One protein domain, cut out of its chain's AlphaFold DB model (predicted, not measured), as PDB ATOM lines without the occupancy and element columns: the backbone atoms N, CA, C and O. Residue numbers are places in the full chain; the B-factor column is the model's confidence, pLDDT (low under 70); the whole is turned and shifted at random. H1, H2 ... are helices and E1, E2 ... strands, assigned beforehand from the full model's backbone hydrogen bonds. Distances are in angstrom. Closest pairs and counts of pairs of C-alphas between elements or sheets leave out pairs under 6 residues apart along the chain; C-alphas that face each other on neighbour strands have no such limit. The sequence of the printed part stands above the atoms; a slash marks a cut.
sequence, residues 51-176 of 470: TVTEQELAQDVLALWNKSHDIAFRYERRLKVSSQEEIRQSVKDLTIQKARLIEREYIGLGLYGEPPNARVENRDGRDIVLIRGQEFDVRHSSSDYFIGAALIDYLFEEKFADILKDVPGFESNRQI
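Overview. This is residues 51 to 176 of the 470 residues of an uncharacterized protein of Microgenomates group bacterium GW2011_GWC1_40_35 (UniProt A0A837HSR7). A long helical hairpin, H1 and H2, runs the length of the body; H3 crosses H2 steeply, and a small three-stranded sheet packs with one face on H2 and H3, its other face bare. The short H4 touches H1, and a tail of residues 165 to 176 with no named element follows it. The printed part has 126 residues, mostly helix, with elements in the order H1 H2 E1 E2 E3 H3 H4, and the antiparallel sheet runs E1 E2 E3. It is compact, with a radius of gyration of the C-alphas of 14.9 A and spans of 48 by 39 by 26 A.

Along the chain. H1, residues 54 to 76, begins at C-alpha 54 (299.376, 200.990, 123.203) and is 33.3 A long. H2, residues 84 to 108, measures 36.0 A and ends at C-alpha 108 (299.696, 202.260, 113.051). The strands are E1, residues 118 to 123, 15.8 A; E2, residues 126 to 131, 15.7 A; and E3, residues 134 to 136, 6.8 A. H3, residues 142 to 159, is 25.3 A long. H4, residues 161 to 164, is 5.0 A long and ends at C-alpha 164 (291.595, 190.298, 125.714).

Arrangement. H1 and H2 form a hairpin and touch, the closest C-alphas being those of Ile 71 and Ile 87, 6.7 A apart; they run opposite ways at a shallow tilt of 17 degrees. H2, with residues 91 to 102 alone, touches H3, closest at C-alphas Thr 95 and Ala 149, 5.6 A, the same way at a steep tilt of 44 degrees. E1, E2 and E3 form a meander, each strand the antiparallel neighbour of the one before. N 121 and O 128 are 2.9 A apart between E1 and E2, and N 136 and O 129 are 2.8 A apart between E2 and E3, both within hydrogen-bond range. H2 and H3 are on the same face of the sheet, making two layers, at heights over the sheet of 9.8 A and 9.7 A. H4 and H1 only just touch, with 3 pairs of C-alphas within 8 A, the closest those of Ala 58 and Ile 163, 6.5 A. Every O i to N i+4 pair is within hydrogen-bond range in H1 and H2, and 13 of 14 in H3; H4 is too short for such a pair.

Size, cuts and confidence. The C-alphas of Lys 80 and Gly 113 are the two farthest apart, 49.3 A. The printed part has no cut and no long link. The mean pLDDT of the printed part is 80.3; residues 51 to 52, 77 to 81, 107 to 115 and 169 to 176 are under 70.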
ATOM      1  N   THR A  51     300.636 208.000 115.823       54.22
ATOM      2  CA  THR A  51     301.060 206.845 116.607       54.22
ATOM      3  C   THR A  51     300.069 206.701 117.744       54.22
ATOM      4  O   THR A  51     300.124 207.446 118.721       54.22
ATOM      5  N   VAL A  52     299.126 205.778 117.577       61.53
ATOM      6  CA  VAL A  52     298.222 205.345 118.641       61.53
ATOM      7  C   VAL A  52     299.081 204.794 119.765       61.53
ATOM      8  O   VAL A  52     299.935 203.938 119.524       61.53
ATOM      9  N   THR A  53     298.898 205.286 120.984       73.94
ATOM     10  CA  THR A  53     299.604 204.682 122.116       73.94
ATOM     11  C   THR A  53     299.026 203.292 122.389       73.94
ATOM     12  O   THR A  53     297.821 203.075 122.257       73.94
ATOM     13  N   GLU A  54     299.856 202.333 122.819       76.06
ATOM     14  CA  GLU A  54     299.376 200.990 123.203       76.06
ATOM     15  C   GLU A  54     298.263 201.062 124.270       76.06
ATOM     16  O   GLU A  54     297.372 200.214 124.309       76.06
ATOM     17  N   GLN A  55     298.274 202.106 125.107       81.56
ATOM     18  CA  GLN A  55     297.248 202.367 126.119       81.56
ATOM     19  C   GLN A  55     295.908 202.805 125.515       81.56
ATOM     20  O   GLN A  55     294.871 202.283 125.922       81.56
ATOM     21  N   GLU A  56     295.907 203.729 124.551       83.25
ATOM     22  CA  GLU A  56     294.687 204.148 123.844       83.25
ATOM     23  C   GLU A  56     294.084 202.985 123.055       83.25
ATOM     24  O   GLU A  56     292.878 202.754 123.126       83.25
ATOM     25  N   LEU A  57     294.921 202.195 122.372       85.38
ATOM     26  CA  LEU A  57     294.469 200.996 121.667       85.38
ATOM     27  C   LEU A  57     293.809 200.001 122.629       85.38
ATOM     28  O   LEU A  57     292.716 199.512 122.353       85.38
ATOM     29  N   ALA A  58     294.443 199.718 123.771       85.94
ATOM     30  CA  ALA A  58     293.883 198.815 124.770       85.94
ATOM     31  C   ALA A  58     292.541 199.322 125.322       85.94
ATOM     32  O   ALA A  58     291.608 198.534 125.485       85.94
ATOM     33  N   GLN A  59     292.404 200.629 125.561       89.25
ATOM     34  CA  GLN A  59     291.139 201.230 125.992       89.25
ATOM     35  C   GLN A  59     290.042 201.088 124.930       89.25
ATOM     36  O   GLN A  59     288.929 200.681 125.268       89.25
ATOM     37  N   ASP A  60     290.355 201.353 123.661       90.12
ATOM     38  CA  ASP A  60     289.413 201.212 122.547       90.12
ATOM     39  C   ASP A  60     288.965 199.749 122.371       90.12
ATOM     40  O   ASP A  60     287.769 199.470 122.234       90.12
ATOM     41  N   VAL A  61     289.902 198.794 122.452       89.12
ATOM     42  CA  VAL A  61     289.608 197.351 122.404       89.12
ATOM     43  C   VAL A  61     288.660 196.953 123.537       89.12
ATOM     44  O   VAL A  61     287.623 196.330 123.288       89.12
ATOM     45  N   LEU A  62     288.968 197.345 124.777       89.56
ATOM     46  CA  LEU A  62     288.142 197.033 125.945       89.56
ATOM     47  C   LEU A  62     286.759 197.690 125.865       89.56
ATOM     48  O   LEU A  62     285.759 197.072 126.239       89.56
ATOM     49  N   ALA A  63     286.666 198.915 125.344       90.88
ATOM     50  CA  ALA A  63     285.394 199.603 125.146       90.88
ATOM     51  C   ALA A  63     284.491 198.852 124.152       90.88
ATOM     52  O   ALA A  63     283.310 198.626 124.437       90.88
ATOM     53  N   LEU A  64     285.035 198.405 123.013       91.00
ATOM     54  CA  LEU A  64     284.280 197.628 122.025       91.00
ATOM     55  C   LEU A  64     283.924 196.220 122.529       91.00
ATOM     56  O   LEU A  64     282.824 195.726 122.255       91.00
ATOM     57  N   TRP A  65     284.801 195.585 123.310       87.62
ATOM     58  CA  TRP A  65     284.509 194.313 123.977       87.62
ATOM     59  C   TRP A  65     283.337 194.435 124.961       87.62
ATOM     60  O   TRP A  65     282.364 193.676 124.880       87.62
ATOM     61  N   ASN A  66     283.375 195.440 125.838       86.62
ATOM     62  CA  ASN A  66     282.313 195.709 126.808       86.62
ATOM     63  C   ASN A  66     280.990 196.062 126.118       86.62
ATOM     64  O   ASN A  66     279.931 195.582 126.522       86.62
ATOM     65  N   LYS A  67     281.037 196.832 125.025       87.81
ATOM     66  CA  LYS A  67     279.858 197.126 124.198       87.81
ATOM     67  C   LYS A  67     279.258 195.863 123.571       87.81
ATOM     68  O   LYS A  67     278.037 195.742 123.513       87.81
ATOM     69  N   SER A  68     280.087 194.906 123.149       85.31
ATOM     70  CA  SER A  68     279.621 193.599 122.651       85.31
ATOM     71  C   SER A  68     278.838 192.838 123.730       85.31
ATOM     72  O   SER A  68     277.759 192.309 123.458       85.31
ATOM     73  N   HIS A  69     279.340 192.846 124.971       81.38
ATOM     74  CA  HIS A  69     278.691 192.212 126.126       81.38
ATOM     75  C   HIS A  69     277.377 192.891 126.505       81.38
ATOM     76  O   HIS A  69     276.381 192.209 126.744       81.38
ATOM     77  N   ASP A  70     277.353 194.223 126.518       82.44
ATOM     78  CA  ASP A  70     276.135 194.989 126.777       82.44
ATOM     79  C   ASP A  70     275.045 194.687 125.738       82.44
ATOM     80  O   ASP A  70     273.889 194.468 126.098       82.44
ATOM     81  N   ILE A  71     275.397 194.602 124.450       79.69
ATOM     82  CA  ILE A  71     274.424 194.255 123.408       79.69
ATOM     83  C   ILE A  71     273.889 192.830 123.602       79.69
ATOM     84  O   ILE A  71     272.675 192.622 123.524       79.69
ATOM     85  N   ALA A  72     274.757 191.858 123.904       76.62
ATOM     86  CA  ALA A  72     274.333 190.491 124.206       76.62
ATOM     87  C   ALA A  72     273.383 190.449 125.421       76.62
ATOM     88  O   ALA A  72     272.321 189.828 125.366       76.62
ATOM     89  N   PHE A  73     273.705 191.189 126.484       76.25
ATOM     90  CA  PHE A  73     272.870 191.305 127.678       76.25
ATOM     91  C   PHE A  73     271.515 191.975 127.394       76.25
ATOM     92  O   PHE A  73     270.469 191.487 127.835       76.25
ATOM     93  N   ARG A  74     271.493 193.069 126.616       74.12
ATOM     94  CA  ARG A  74     270.251 193.724 126.166       74.12
ATOM     95  C   ARG A  74     269.383 192.775 125.349       74.12
ATOM     96  O   ARG A  74     268.173 192.723 125.565       74.12
ATOM     97  N   TYR A  75     269.993 191.979 124.475       73.75
ATOM     98  CA  TYR A  75     269.293 190.973 123.686       73.75
ATOM     99  C   TYR A  75     268.644 189.876 124.551       73.75
ATOM    100  O   TYR A  75     267.493 189.493 124.309       73.75
ATOM    101  N   GLU A  76     269.318 189.418 125.607       71.19
ATOM    102  CA  GLU A  76     268.748 188.462 126.565       71.19
ATOM    103  C   GLU A  76     267.586 189.052 127.381       71.19
ATOM    104  O   GLU A  76     266.643 188.336 127.729       71.19
ATOM    105  N   ARG A  77     267.610 190.365 127.650       68.50
ATOM    106  CA  ARG A  77     266.591 191.082 128.441       68.50
ATOM    107  C   ARG A  77     265.531 191.812 127.608       68.50
ATOM    108  O   ARG A  77     264.718 192.537 128.186       68.50
ATOM    109  N   ARG A  78     265.496 191.595 126.286       63.97
ATOM    110  CA  ARG A  78     264.667 192.324 125.297       63.97
ATOM    111  C   ARG A  78     263.184 192.477 125.644       63.97
ATOM    112  O   ARG A  78     262.565 193.447 125.233       63.97
ATOM    113  N   LEU A  79     262.628 191.600 126.483       52.66
ATOM    114  CA  LEU A  79     261.257 191.719 126.994       52.66
ATOM    115  C   LEU A  79     260.998 192.993 127.833       52.66
ATOM    116  O   LEU A  79     259.858 193.207 128.235       52.66
ATOM    117  N   LYS A  80     262.017 193.816 128.150       55.34
ATOM    118  CA  LYS A  80     261.867 194.981 129.046       55.34
ATOM    119  C   LYS A  80     262.590 196.281 128.645       55.34
ATOM    120  O   LYS A  80     262.353 197.273 129.326       55.34
ATOM    121  N   VAL A  81     263.489 196.308 127.645       63.00
ATOM    122  CA  VAL A  81     264.476 197.420 127.533       63.00
ATOM    123  C   VAL A  81     264.746 197.958 126.117       63.00
ATOM    124  O   VAL A  81     264.989 199.152 125.979       63.00
ATOM    125  N   SER A  82     264.729 197.137 125.062       72.69
ATOM    126  CA  SER A  82     265.032 197.599 123.693       72.69
ATOM    127  C   SER A  82     264.334 196.735 122.650       72.69
ATOM    128  O   SER A  82     264.154 195.533 122.857       72.69
ATOM    129  N   SER A  83     263.963 197.343 121.526       80.00
ATOM    130  CA  SER A  83     263.418 196.637 120.369       80.00
ATOM    131  C   SER A  83     264.501 195.833 119.640       80.00
ATOM    132  O   SER A  83     265.703 196.083 119.761       80.00
ATOM    133  N   GLN A  84     264.072 194.853 118.844       77.06
ATOM    134  CA  GLN A  84     264.989 194.027 118.066       77.06
ATOM    135  C   GLN A  84     265.775 194.835 117.021       77.06
ATOM    136  O   GLN A  84     266.954 194.565 116.789       77.06
ATOM    137  N   GLU A  85     265.141 195.833 116.410       82.25
ATOM    138  CA  GLU A  85     265.777 196.649 115.377       82.25
ATOM    139  C   GLU A  85     266.867 197.556 115.963       82.25
ATOM    140  O   GLU A  85     267.953 197.659 115.398       82.25
ATOM    141  N   GLU A  86     266.654 198.109 117.161       83.88
ATOM    142  CA  GLU A  86     267.681 198.876 117.884       83.88
ATOM    143  C   GLU A  86     268.905 198.021 118.242       83.88
ATOM    144  O   GLU A  86     270.049 198.482 118.159       83.88
ATOM    145  N   ILE A  87     268.683 196.759 118.621       80.44
ATOM    146  CA  ILE A  87     269.763 195.805 118.896       80.44
ATOM    147  C   ILE A  87     270.538 195.503 117.610       80.44
ATOM    148  O   ILE A  87     271.766 195.569 117.615       80.44
ATOM    149  N   ARG A  88     269.847 195.221 116.497       82.75
ATOM    150  CA  ARG A  88     270.490 194.970 115.196       82.75
ATOM    151  C   ARG A  88     271.309 196.165 114.736       82.75
ATOM    152  O   ARG A  88     272.457 195.988 114.337       82.75
ATOM    153  N   GLN A  89     270.760 197.370 114.843       87.50
ATOM    154  CA  GLN A  89     271.479 198.588 114.490       87.50
ATOM    155  C   GLN A  89     272.721 198.777 115.373       87.50
ATOM    156  O   GLN A  89     273.805 199.048 114.860       87.50
ATOM    157  N   SER A  90     272.604 198.514 116.681       87.38
ATOM    158  CA  SER A  90     273.745 198.548 117.607       87.38
ATOM    159  C   SER A  90     274.851 197.562 117.215       87.38
ATOM    160  O   SER A  90     276.030 197.896 117.350       87.38
ATOM    161  N   VAL A  91     274.496 196.364 116.727       86.19
ATOM    162  CA  VAL A  91     275.487 195.388 116.253       86.19
ATOM    163  C   VAL A  91     276.104 195.811 114.928       86.19
ATOM    164  O   VAL A  91     277.323 195.772 114.825       86.19
ATOM    165  N   LYS A  92     275.322 196.302 113.959       90.19
ATOM    166  CA  LYS A  92     275.852 196.861 112.700       90.19
ATOM    167  C   LYS A  92     276.900 197.946 112.962       90.19
ATOM    168  O   LYS A  92     277.996 197.906 112.403       90.19
ATOM    169  N   ASP A  93     276.594 198.885 113.858       91.12
ATOM    170  CA  ASP A  93     277.520 199.962 114.213       91.12
ATOM    171  C   ASP A  93     278.752 199.440 114.967       91.12
ATOM    172  O   ASP A  93     279.866 199.904 114.724       91.12
ATOM    173  N   LEU A  94     278.585 198.453 115.853       91.38
ATOM    174  CA  LEU A  94     279.700 197.788 116.528       91.38
ATOM    175  C   LEU A  94     280.612 197.045 115.537       91.38
ATOM    176  O   LEU A  94     281.829 197.146 115.657       91.38
ATOM    177  N   THR A  95     280.053 196.338 114.552       91.31
ATOM    178  CA  THR A  95     280.808 195.649 113.495       91.31
ATOM    179  C   THR A  95     281.678 196.638 112.722       91.31
ATOM    180  O   THR A  95     282.874 196.406 112.561       91.31
ATOM    181  N   ILE A  96     281.122 197.781 112.315       93.25
ATOM    182  CA  ILE A  96     281.887 198.827 111.617       93.25
ATOM    183  C   ILE A  96     282.990 199.399 112.521       93.25
ATOM    184  O   ILE A  96     284.116 199.596 112.068       93.25
ATOM    185  N   GLN A  97     282.707 199.629 113.809       93.38
ATOM    186  CA  GLN A  97     283.708 200.116 114.770       93.38
ATOM    187  C   GLN A  97     284.864 199.122 114.962       93.38
ATOM    188  O   GLN A  97     286.022 199.535 114.952       93.38
ATOM    189  N   LYS A  98     284.569 197.821 115.072       92.69
ATOM    190  CA  LYS A  98     285.587 196.761 115.143       92.69
ATOM    191  C   LYS A  98     286.439 196.713 113.875       92.69
ATOM    192  O   LYS A  98     287.661 196.681 113.978       92.69
ATOM    193  N   ALA A  99     285.816 196.780 112.695       92.25
ATOM    194  CA  ALA A  99     286.526 196.800 111.415       92.25
ATOM    195  C   ALA A  99     287.486 198.000 111.303       92.25
ATOM    196  O   ALA A  99     288.646 197.824 110.934       92.25
ATOM    197  N   ARG A 100     287.045 199.201 111.708       91.62
ATOM    198  CA  ARG A 100     287.897 200.403 111.746       91.62
ATOM    199  C   ARG A 100     289.062 200.270 112.728       91.62
ATOM    200  O   ARG A 100     290.146 200.766 112.441       91.62
ATOM    201  N   LEU A 101     288.867 199.612 113.876       90.50
ATOM    202  CA  LEU A 101     289.955 199.412 114.838       90.50
ATOM    203  C   LEU A 101     291.015 198.433 114.309       90.50
ATOM    204  O   LEU A 101     292.206 198.686 114.469       90.50
ATOM    205  N   ILE A 102     290.591 197.359 113.630       89.31
ATOM    206  CA  ILE A 102     291.496 196.414 112.953       89.31
ATOM    207  C   ILE A 102     292.340 197.143 111.893       89.31
ATOM    208  O   ILE A 102     293.558 196.964 111.843       89.31
ATOM    209  N   GLU A 103     291.708 197.988 111.076       87.81
ATOM    210  CA  GLU A 103     292.382 198.799 110.055       87.81
ATOM    211  C   GLU A 103     293.367 199.810 110.662       87.81
ATOM    212  O   GLU A 103     294.512 199.905 110.218       87.81
ATOM    213  N   ARG A 104     292.951 200.534 111.712       84.19
ATOM    214  CA  ARG A 104     293.789 201.522 112.410       84.19
ATOM    215  C   ARG A 104     295.073 200.897 112.950       84.19
ATOM    216  O   ARG A 104     296.136 201.490 112.795       84.19
ATOM    217  N   GLU A 105     294.985 199.708 113.540       78.12
ATOM    218  CA  GLU A 105     296.153 198.987 114.051       78.12
ATOM    219  C   GLU A 105     297.106 198.558 112.927       78.12
ATOM    220  O   GLU A 105     298.326 198.625 113.067       78.12
ATOM    221  N   TYR A 106     296.563 198.154 111.775       74.25
ATOM    222  CA  TYR A 106     297.371 197.813 110.606       74.25
ATOM    223  C   TYR A 106     298.193 199.011 110.105       74.25
ATOM    224  O   TYR A 106     299.394 198.888 109.863       74.25
ATOM    225  N   ILE A 107     297.552 200.181 110.006       68.75
ATOM    226  CA  ILE A 107     298.189 201.437 109.588       68.75
ATOM    227  C   ILE A 107     299.198 201.916 110.645       68.75
ATOM    228  O   ILE A 107     300.306 202.324 110.296       68.75
ATOM    229  N   GLY A 108     298.850 201.826 111.933       59.88
ATOM    230  CA  GLY A 108     299.696 202.260 113.051       59.88
ATOM    231  C   GLY A 108     301.003 201.472 113.195       59.88
ATOM    232  O   GLY A 108     302.008 202.031 113.625       59.88
ATOM    233  N   LEU A 109     301.024 200.201 112.775       58.59
ATOM    234  CA  LEU A 109     302.223 199.352 112.784       58.59
ATOM    235  C   LEU A 109     303.161 199.586 111.586       58.59
ATOM    236  O   LEU A 109     304.206 198.939 111.504       58.59
ATOM    237  N   GLY A 110     302.807 200.474 110.649       54.66
ATOM    238  CA  GLY A 110     303.628 200.759 109.470       54.66
ATOM    239  C   GLY A 110     303.852 199.533 108.579       54.66
ATOM    240  O   GLY A 110     304.880 199.433 107.909       54.66
ATOM    241  N   LEU A 111     302.912 198.580 108.584       54.75
ATOM    242  CA  LEU A 111     302.935 197.396 107.726       54.75
ATOM    243  C   LEU A 111     302.559 197.808 106.296       54.75
ATOM    244  O   LEU A 111     301.464 197.560 105.810       54.75
ATOM    245  N   TYR A 112     303.464 198.506 105.618       52.06
ATOM    246  CA  TYR A 112     303.303 198.888 104.220       52.06
ATOM    247  C   TYR A 112     303.697 197.702 103.334       52.06
ATOM    248  O   TYR A 112     304.882 197.452 103.120       52.06
ATOM    249  N   GLY A 113     302.720 196.944 102.830       51.84
ATOM    250  CA  GLY A 113     302.995 195.875 101.861       51.84
ATOM    251  C   GLY A 113     301.854 194.893 101.623       51.84
ATOM    252  O   GLY A 113     301.724 194.388 100.512       51.84
ATOM    253  N   GLU A 114     300.988 194.678 102.613       57.69
ATOM    254  CA  GLU A 114     299.775 193.873 102.458       57.69
ATOM    255  C   GLU A 114     298.541 194.743 102.770       57.69
ATOM    256  O   GLU A 114     298.633 195.749 103.467       57.69
ATOM    257  N   PRO A 115     297.365 194.478 102.197       62.88
ATOM    258  CA  PRO A 115     296.145 195.118 102.668       62.88
ATOM    259  C   PRO A 115     295.749 194.531 104.037       62.88
ATOM    260  O   PRO A 115     295.970 193.341 104.277       62.88
ATOM    261  N   PRO A 116     295.133 195.313 104.943       72.19
ATOM    262  CA  PRO A 116     294.598 194.763 106.182       72.19
ATOM    263  C   PRO A 116     293.552 193.680 105.886       72.19
ATOM    264  O   PRO A 116     292.784 193.779 104.926       72.19
ATOM    265  N   ASN A 117     293.469 192.669 106.758       79.81
ATOM    266  CA  ASN A 117     292.469 191.599 106.639       79.81
ATOM    267  C   ASN A 117     291.025 192.125 106.688       79.81
ATOM    268  O   ASN A 117     290.133 191.473 106.144       79.81
ATOM    269  N   ALA A 118     290.810 193.291 107.307       87.50
ATOM    270  CA  ALA A 118     289.563 194.038 107.258       87.50
ATOM    271  C   ALA A 118     289.819 195.550 107.144       87.50
ATOM    272  O   ALA A 118     290.712 196.068 107.811       87.50
ATOM    273  N   ARG A 119     289.016 196.256 106.341       89.12
ATOM    274  CA  ARG A 119     288.998 197.730 106.253       89.12
ATOM    275  C   ARG A 119     287.608 198.265 105.955       89.12
ATOM    276  O   ARG A 119     286.753 197.514 105.483       89.12
ATOM    277  N   VAL A 120     287.384 199.551 106.206       90.19
ATOM    278  CA  VAL A 120     286.106 200.209 105.904       90.19
ATOM    279  C   VAL A 120     286.302 201.265 104.829       90.19
ATOM    280  O   VAL A 120     287.035 202.229 105.015       90.19
ATOM    281  N   GLU A 121     285.592 201.116 103.716       90.69
ATOM    282  CA  GLU A 121     285.544 202.125 102.661       90.69
ATOM    283  C   GLU A 121     284.210 202.864 102.700       90.69
ATOM    284  O   GLU A 121     283.153 202.253 102.851       90.69
ATOM    285  N   ASN A 122     284.247 204.185 102.527       84.88
ATOM    286  CA  ASN A 122     283.036 204.959 102.295       84.88
ATOM    287  C   ASN A 122     282.814 205.102 100.785       84.88
ATOM    288  O   ASN A 122     283.628 205.718 100.097       84.88
ATOM    289  N   ARG A 123     281.725 204.526 100.270       85.56
ATOM    290  CA  ARG A 123     281.337 204.620  98.857       85.56
ATOM    291  C   ARG A 123     279.909 205.131  98.764       85.56
ATOM    292  O   ARG A 123     278.995 204.516  99.306       85.56
ATOM    293  N   ASP A 124     279.717 206.273  98.110       81.75
ATOM    294  CA  ASP A 124     278.409 206.931  97.977       81.75
ATOM    295  C   ASP A 124     277.686 207.136  99.326       81.75
ATOM    296  O   ASP A 124     276.475 206.948  99.435       81.75
ATOM    297  N   GLY A 125     278.432 207.457 100.391       77.25
ATOM    298  CA  GLY A 125     277.876 207.632 101.736       77.25
ATOM    299  C   GLY A 125     277.550 206.328 102.474       77.25
ATOM    300  O   GLY A 125     276.993 206.379 103.571       77.25
ATOM    301  N   ARG A 126     277.906 205.163 101.918       81.75
ATOM    302  CA  ARG A 126     277.743 203.849 102.553       81.75
ATOM    303  C   ARG A 126     279.077 203.347 103.092       81.75
ATOM    304  O   ARG A 126     280.072 203.338 102.374       81.75
ATOM    305  N   ASP A 127     279.078 202.911 104.351       85.75
ATOM    306  CA  ASP A 127     280.196 202.169 104.938       85.75
ATOM    307  C   ASP A 127     280.177 200.733 104.391       85.75
ATOM    308  O   ASP A 127     279.326 199.933 104.785       85.75
ATOM    309  N   ILE A 128     281.109 200.415 103.494       91.81
ATOM    310  CA  ILE A 128     281.341 199.064 102.979       91.81
ATOM    311  C   ILE A 128     282.502 198.449 103.750       91.81
ATOM    312  O   ILE A 128     283.598 199.012 103.808       91.81
ATOM    313  N   VAL A 129     282.267 197.282 104.345       91.94
ATOM    314  CA  VAL A 129     283.316 196.531 105.033       91.94
ATOM    315  C   VAL A 129     283.978 195.611 104.017       91.94
ATOM    316  O   VAL A 129     283.317 194.787 103.396       91.94
ATOM    317  N   LEU A 130     285.288 195.744 103.845       92.38
ATOM    318  CA  LEU A 130     286.084 194.847 103.021       92.38
ATOM    319  C   LEU A 130     286.782 193.834 103.912       92.38
ATOM    320  O   LEU A 130     287.545 194.235 104.786       92.38
ATOM    321  N   ILE A 131     286.576 192.542 103.664       89.75
ATOM    322  CA  ILE A 131     287.254 191.448 104.370       89.75
ATOM    323  C   ILE A 131     288.024 190.636 103.334       89.75
ATOM    324  O   ILE A 131     287.423 190.066 102.429       89.75
ATOM    325  N   ARG A 132     289.361 190.628 103.419       84.88
ATOM    326  CA  ARG A 132     290.257 190.035 102.398       84.88
ATOM    327  C   ARG A 132     289.912 190.444 100.952       84.88
ATOM    328  O   ARG A 132     289.997 189.644 100.026       84.88
ATOM    329  N   GLY A 133     289.511 191.701 100.765       84.75
ATOM    330  CA  GLY A 133     289.140 192.257  99.459       84.75
ATOM    331  C   GLY A 133     287.702 191.978  99.007       84.75
ATOM    332  O   GLY A 133     287.296 192.524  97.988       84.75
ATOM    333  N   GLN A 134     286.922 191.196  99.758       89.75
ATOM    334  CA  GLN A 134     285.512 190.935  99.465       89.75
ATOM    335  C   GLN A 134     284.605 191.949 100.173       89.75
ATOM    336  O   GLN A 134     284.841 192.300 101.329       89.75
ATOM    337  N   GLU A 135     283.591 192.442  99.462       92.50
ATOM    338  CA  GLU A 135     282.701 193.527  99.895       92.50
ATOM    339  C   GLU A 135     281.518 193.023 100.708       92.50
ATOM    340  O   GLU A 135     280.817 192.125 100.262       92.50
ATOM    341  N   PHE A 136     281.262 193.647 101.859       91.81
ATOM    342  CA  PHE A 136     280.109 193.385 102.716       91.81
ATOM    343  C   PHE A 136     279.343 194.687 102.989       91.81
ATOM    344  O   PHE A 136     279.833 195.565 103.711       91.81
ATOM    345  N   ASP A 137     278.110 194.804 102.477       90.94
ATOM    346  CA  ASP A 137     277.184 195.880 102.854       90.94
ATOM    347  C   ASP A 137     276.422 195.494 104.131       90.94
ATOM    348  O   ASP A 137     275.232 195.168 104.128       90.94
ATOM    349  N   VAL A 138     277.128 195.537 105.264       88.19
ATOM    350  CA  VAL A 138     276.587 195.148 106.579       88.19
ATOM    351  C   VAL A 138     275.417 196.025 107.045       88.19
ATOM    352  O   VAL A 138     274.727 195.679 108.006       88.19
ATOM    353  N   ARG A 139     275.172 197.176 106.401       87.88
ATOM    354  CA  ARG A 139     274.049 198.058 106.741       87.88
ATOM    355  C   ARG A 139     272.769 197.656 106.014       87.88
ATOM    356  O   ARG A 139     271.716 197.658 106.660       87.88
ATOM    357  N   HIS A 140     272.853 197.280 104.739       86.25
ATOM    358  CA  HIS A 140     271.675 197.114 103.877       86.25
ATOM    359  C   HIS A 140     271.424 195.672 103.407       86.25
ATOM    360  O   HIS A 140     270.293 195.358 103.043       86.25
ATOM    361  N   SER A 141     272.422 194.787 103.452       88.25
ATOM    362  CA  SER A 141     272.287 193.372 103.084       88.25
ATOM    363  C   SER A 141     272.271 192.494 104.336       88.25
ATOM    364  O   SER A 141     273.232 192.463 105.101       88.25
ATOM    365  N   SER A 142     271.177 191.758 104.565       85.69
ATOM    366  CA  SER A 142     271.066 190.831 105.706       85.69
ATOM    367  C   SER A 142     272.088 189.697 105.629       85.69
ATOM    368  O   SER A 142     272.626 189.296 106.659       85.69
ATOM    369  N   SER A 143     272.378 189.210 104.419       86.94
ATOM    370  CA  SER A 143     273.385 188.174 104.167       86.94
ATOM    371  C   SER A 143     274.791 188.684 104.476       86.94
ATOM    372  O   SER A 143     275.532 188.031 105.214       86.94
ATOM    373  N   ASP A 144     275.133 189.880 103.989       89.50
ATOM    374  CA  ASP A 144     276.450 190.478 104.234       89.50
ATOM    375  C   ASP A 144     276.617 190.861 105.696       89.50
ATOM    376  O   ASP A 144     277.680 190.662 106.274       89.50
ATOM    377  N   TYR A 145     275.560 191.377 106.318       87.81
ATOM    378  CA  TYR A 145     275.543 191.644 107.743       87.81
ATOM    379  C   TYR A 145     275.799 190.364 108.545       87.81
ATOM    380  O   TYR A 145     276.689 190.337 109.391       87.81
ATOM    381  N   PHE A 146     275.053 189.295 108.264       86.25
ATOM    382  CA  PHE A 146     275.144 188.032 108.991       86.25
ATOM    383  C   PHE A 146     276.544 187.410 108.917       86.25
ATOM    384  O   PHE A 146     277.108 187.018 109.939       86.25
ATOM    385  N   ILE A 147     277.121 187.354 107.716       88.94
ATOM    386  CA  ILE A 147     278.439 186.756 107.479       88.94
ATOM    387  C   ILE A 147     279.558 187.709 107.919       88.94
ATOM    388  O   ILE A 147     280.474 187.315 108.644       88.94
ATOM    389  N   GLY A 148     279.469 188.977 107.516       90.44
ATOM    390  CA  GLY A 148     280.469 190.004 107.787       90.44
ATOM    391  C   GLY A 148     280.611 190.308 109.275       90.44
ATOM    392  O   GLY A 148     281.733 190.415 109.764       90.44
ATOM    393  N   ALA A 149     279.509 190.370 110.031       88.81
ATOM    394  CA  ALA A 149     279.573 190.576 111.478       88.81
ATOM    395  C   ALA A 149     280.316 189.437 112.189       88.81
ATOM    396  O   ALA A 149     281.143 189.718 113.054       88.81
ATOM    397  N   ALA A 150     280.080 188.178 111.801       87.31
ATOM    398  CA  ALA A 150     280.776 187.028 112.374       87.31
ATOM    399  C   ALA A 150     282.279 187.028 112.038       87.31
ATOM    400  O   ALA A 150     283.110 186.791 112.913       87.31
ATOM    401  N   LEU A 151     282.643 187.334 110.786       88.88
ATOM    402  CA  LEU A 151     284.045 187.399 110.357       88.88
ATOM    403  C   LEU A 151     284.816 188.544 111.025       88.88
ATOM    404  O   LEU A 151     285.956 188.346 111.438       88.88
ATOM    405  N   ILE A 152     284.208 189.725 111.159       90.75
ATOM    406  CA  ILE A 152     284.831 190.855 111.859       90.75
ATOM    407  C   ILE A 152     284.993 190.565 113.348       90.75
ATOM    408  O   ILE A 152     286.022 190.922 113.916       90.75
ATOM    409  N   ASP A 153     284.009 189.923 113.979       87.38
ATOM    410  CA  ASP A 153     284.101 189.528 115.386       87.38
ATOM    411  C   ASP A 153     285.284 188.579 115.617       87.38
ATOM    412  O   ASP A 153     286.106 188.825 116.496       87.38
ATOM    413  N   TYR A 154     285.443 187.577 114.746       86.25
ATOM    414  CA  TYR A 154     286.615 186.703 114.757       86.25
ATOM    415  C   TYR A 154     287.930 187.465 114.565       86.25
ATOM    416  O   TYR A 154     288.833 187.325 115.384       86.25
ATOM    417  N   LEU A 155     288.047 188.273 113.506       87.19
ATOM    418  CA  LEU A 155     289.280 189.008 113.214       87.19
ATOM    419  C   LEU A 155     289.656 189.956 114.356       87.19
ATOM    420  O   LEU A 155     290.837 190.152 114.630       87.19
ATOM    421  N   PHE A 156     288.663 190.537 115.028       87.94
ATOM    422  CA  PHE A 156     288.866 191.380 116.199       87.94
ATOM    423  C   PHE A 156     289.425 190.575 117.379       87.94
ATOM    424  O   PHE A 156     290.437 190.969 117.958       87.94
ATOM    425  N   GLU A 157     288.799 189.445 117.724       85.06
ATOM    426  CA  GLU A 157     289.261 188.579 118.815       85.06
ATOM    427  C   GLU A 157     290.655 188.001 118.539       85.06
ATOM    428  O   GLU A 157     291.503 188.008 119.428       85.06
ATOM    429  N   GLU A 158     290.918 187.556 117.307       83.12
ATOM    430  CA  GLU A 158     292.224 187.047 116.878       83.12
ATOM    431  C   GLU A 158     293.297 188.136 116.978       83.12
ATOM    432  O   GLU A 158     294.357 187.925 117.573       83.12
ATOM    433  N   LYS A 159     293.021 189.321 116.422       84.69
ATOM    434  CA  LYS A 159     293.997 190.413 116.353       84.69
ATOM    435  C   LYS A 159     294.358 190.959 117.731       84.69
ATOM    436  O   LYS A 159     295.514 191.320 117.946       84.69
ATOM    437  N   PHE A 160     293.392 191.027 118.645       86.88
ATOM    438  CA  PHE A 160     293.559 191.639 119.965       86.88
ATOM    439  C   PHE A 160     293.580 190.622 121.114       86.88
ATOM    440  O   PHE A 160     293.423 191.003 122.276       86.88
ATOM    441  N   ALA A 161     293.826 189.341 120.819       84.12
ATOM    442  CA  ALA A 161     293.856 188.261 121.805       84.12
ATOM    443  C   ALA A 161     294.778 188.557 123.003       84.12
ATOM    444  O   ALA A 161     294.419 188.275 124.143       84.12
ATOM    445  N   ASP A 162     295.938 189.181 122.768       82.69
ATOM    446  CA  ASP A 162     296.893 189.531 123.828       82.69
ATOM    447  C   ASP A 162     296.347 190.545 124.842       82.69
ATOM    448  O   ASP A 162     296.745 190.504 126.006       82.69
ATOM    449  N   ILE A 163     295.443 191.430 124.412       85.75
ATOM    450  CA  ILE A 163     294.768 192.418 125.264       85.75
ATOM    451  C   ILE A 163     293.561 191.771 125.957       85.75
ATOM    452  O   ILE A 163     293.280 192.050 127.118       85.75
ATOM    453  N   LEU A 164     292.847 190.894 125.246       83.69
ATOM    454  CA  LEU A 164     291.595 190.298 125.714       83.69
ATOM    455  C   LEU A 164     291.780 189.101 126.655       83.69
ATOM    456  O   LEU A 164     290.878 188.817 127.437       83.69
ATOM    457  N   LYS A 165     292.931 188.412 126.627       82.25
ATOM    458  CA  LYS A 165     293.175 187.173 127.395       82.25
ATOM    459  C   LYS A 165     292.927 187.287 128.905       82.25
ATOM    460  O   LYS A 165     292.570 186.294 129.528       82.25
ATOM    461  N   ASP A 166     293.114 188.480 129.470       79.62
ATOM    462  CA  ASP A 166     292.968 188.749 130.904       79.62
ATOM    463  C   ASP A 166     291.589 189.351 131.251       79.62
ATOM    464  O   ASP A 166     291.302 189.659 132.411       79.62
ATOM    465  N   VAL A 167     290.712 189.531 130.256       81.50
ATOM    466  CA  VAL A 167     289.381 190.116 130.437       81.50
ATOM    467  C   VAL A 167     288.386 189.039 130.893       81.50
ATOM    468  O   VAL A 167     288.237 188.011 130.226       81.50
ATOM    469  N   PRO A 168     287.644 189.253 131.997       75.06
ATOM    470  CA  PRO A 168     286.638 188.301 132.457       75.06
ATOM    471  C   PRO A 168     285.599 187.979 131.376       75.06
ATOM    472  O   PRO A 168     285.019 188.878 130.769       75.06
ATOM    473  N   GLY A 169     285.341 186.688 131.158       67.25
ATOM    474  CA  GLY A 169     284.380 186.217 130.157       67.25
ATOM    475  C   GLY A 169     284.924 186.139 128.726       67.25
ATOM    476  O   GLY A 169     284.188 185.703 127.840       67.25
ATOM    477  N   PHE A 170     286.191 186.506 128.487       69.50
ATOM    478  CA  PHE A 170     286.856 186.196 127.224       69.50
ATOM    479  C   PHE A 170     287.100 184.689 127.127       69.50
ATOM    480  O   PHE A 170     287.935 184.108 127.817       69.50
ATOM    481  N   GLU A 171     286.329 184.044 126.259       62.53
ATOM    482  CA  GLU A 171     286.491 182.644 125.901       62.53
ATOM    483  C   GLU A 171     287.112 182.596 124.503       62.53
ATOM    484  O   GLU A 171     286.391 182.713 123.511       62.53
ATOM    485  N   SER A 172     288.424 182.351 124.405       54.97
ATOM    486  CA  SER A 172     289.134 182.180 123.118       54.97
ATOM    487  C   SER A 172     288.522 181.098 122.210       54.97
ATOM    488  O   SER A 172     288.814 181.022 121.020       54.97
ATOM    489  N   ASN A 173     287.642 180.263 122.768       50.12
ATOM    490  CA  ASN A 173     286.957 179.180 122.082       50.12
ATOM    491  C   ASN A 173     285.662 179.599 121.357       50.12
ATOM    492  O   ASN A 173     285.057 178.755 120.688       50.12
ATOM    493  N   ARG A 174     285.191 180.852 121.483       53.69
ATOM    494  CA  ARG A 174     283.937 181.293 120.837       53.69
ATOM    495  C   ARG A 174     284.045 181.407 119.318       53.69
ATOM    496  O   ARG A 174     283.077 181.070 118.633       53.69
ATOM    497  N   GLN A 175     285.211 181.793 118.807       56.47
ATOM    498  CA  GLN A 175     285.482 181.995 117.381       56.47
ATOM    499  C   GLN A 175     286.711 181.182 116.919       56.47
ATOM    500  O   GLN A 175     287.655 181.717 116.347       56.47
ATOM    501  N   ILE A 176     286.742 179.866 117.171       55.88
ATOM    502  CA  ILE A 176     287.833 179.015 116.659       55.88
ATOM    503  C   ILE A 176     287.678 178.850 115.141       55.88
ATOM    504  O   ILE A 176     286.841 178.073 114.671       55.88
TER     505      ILE A 176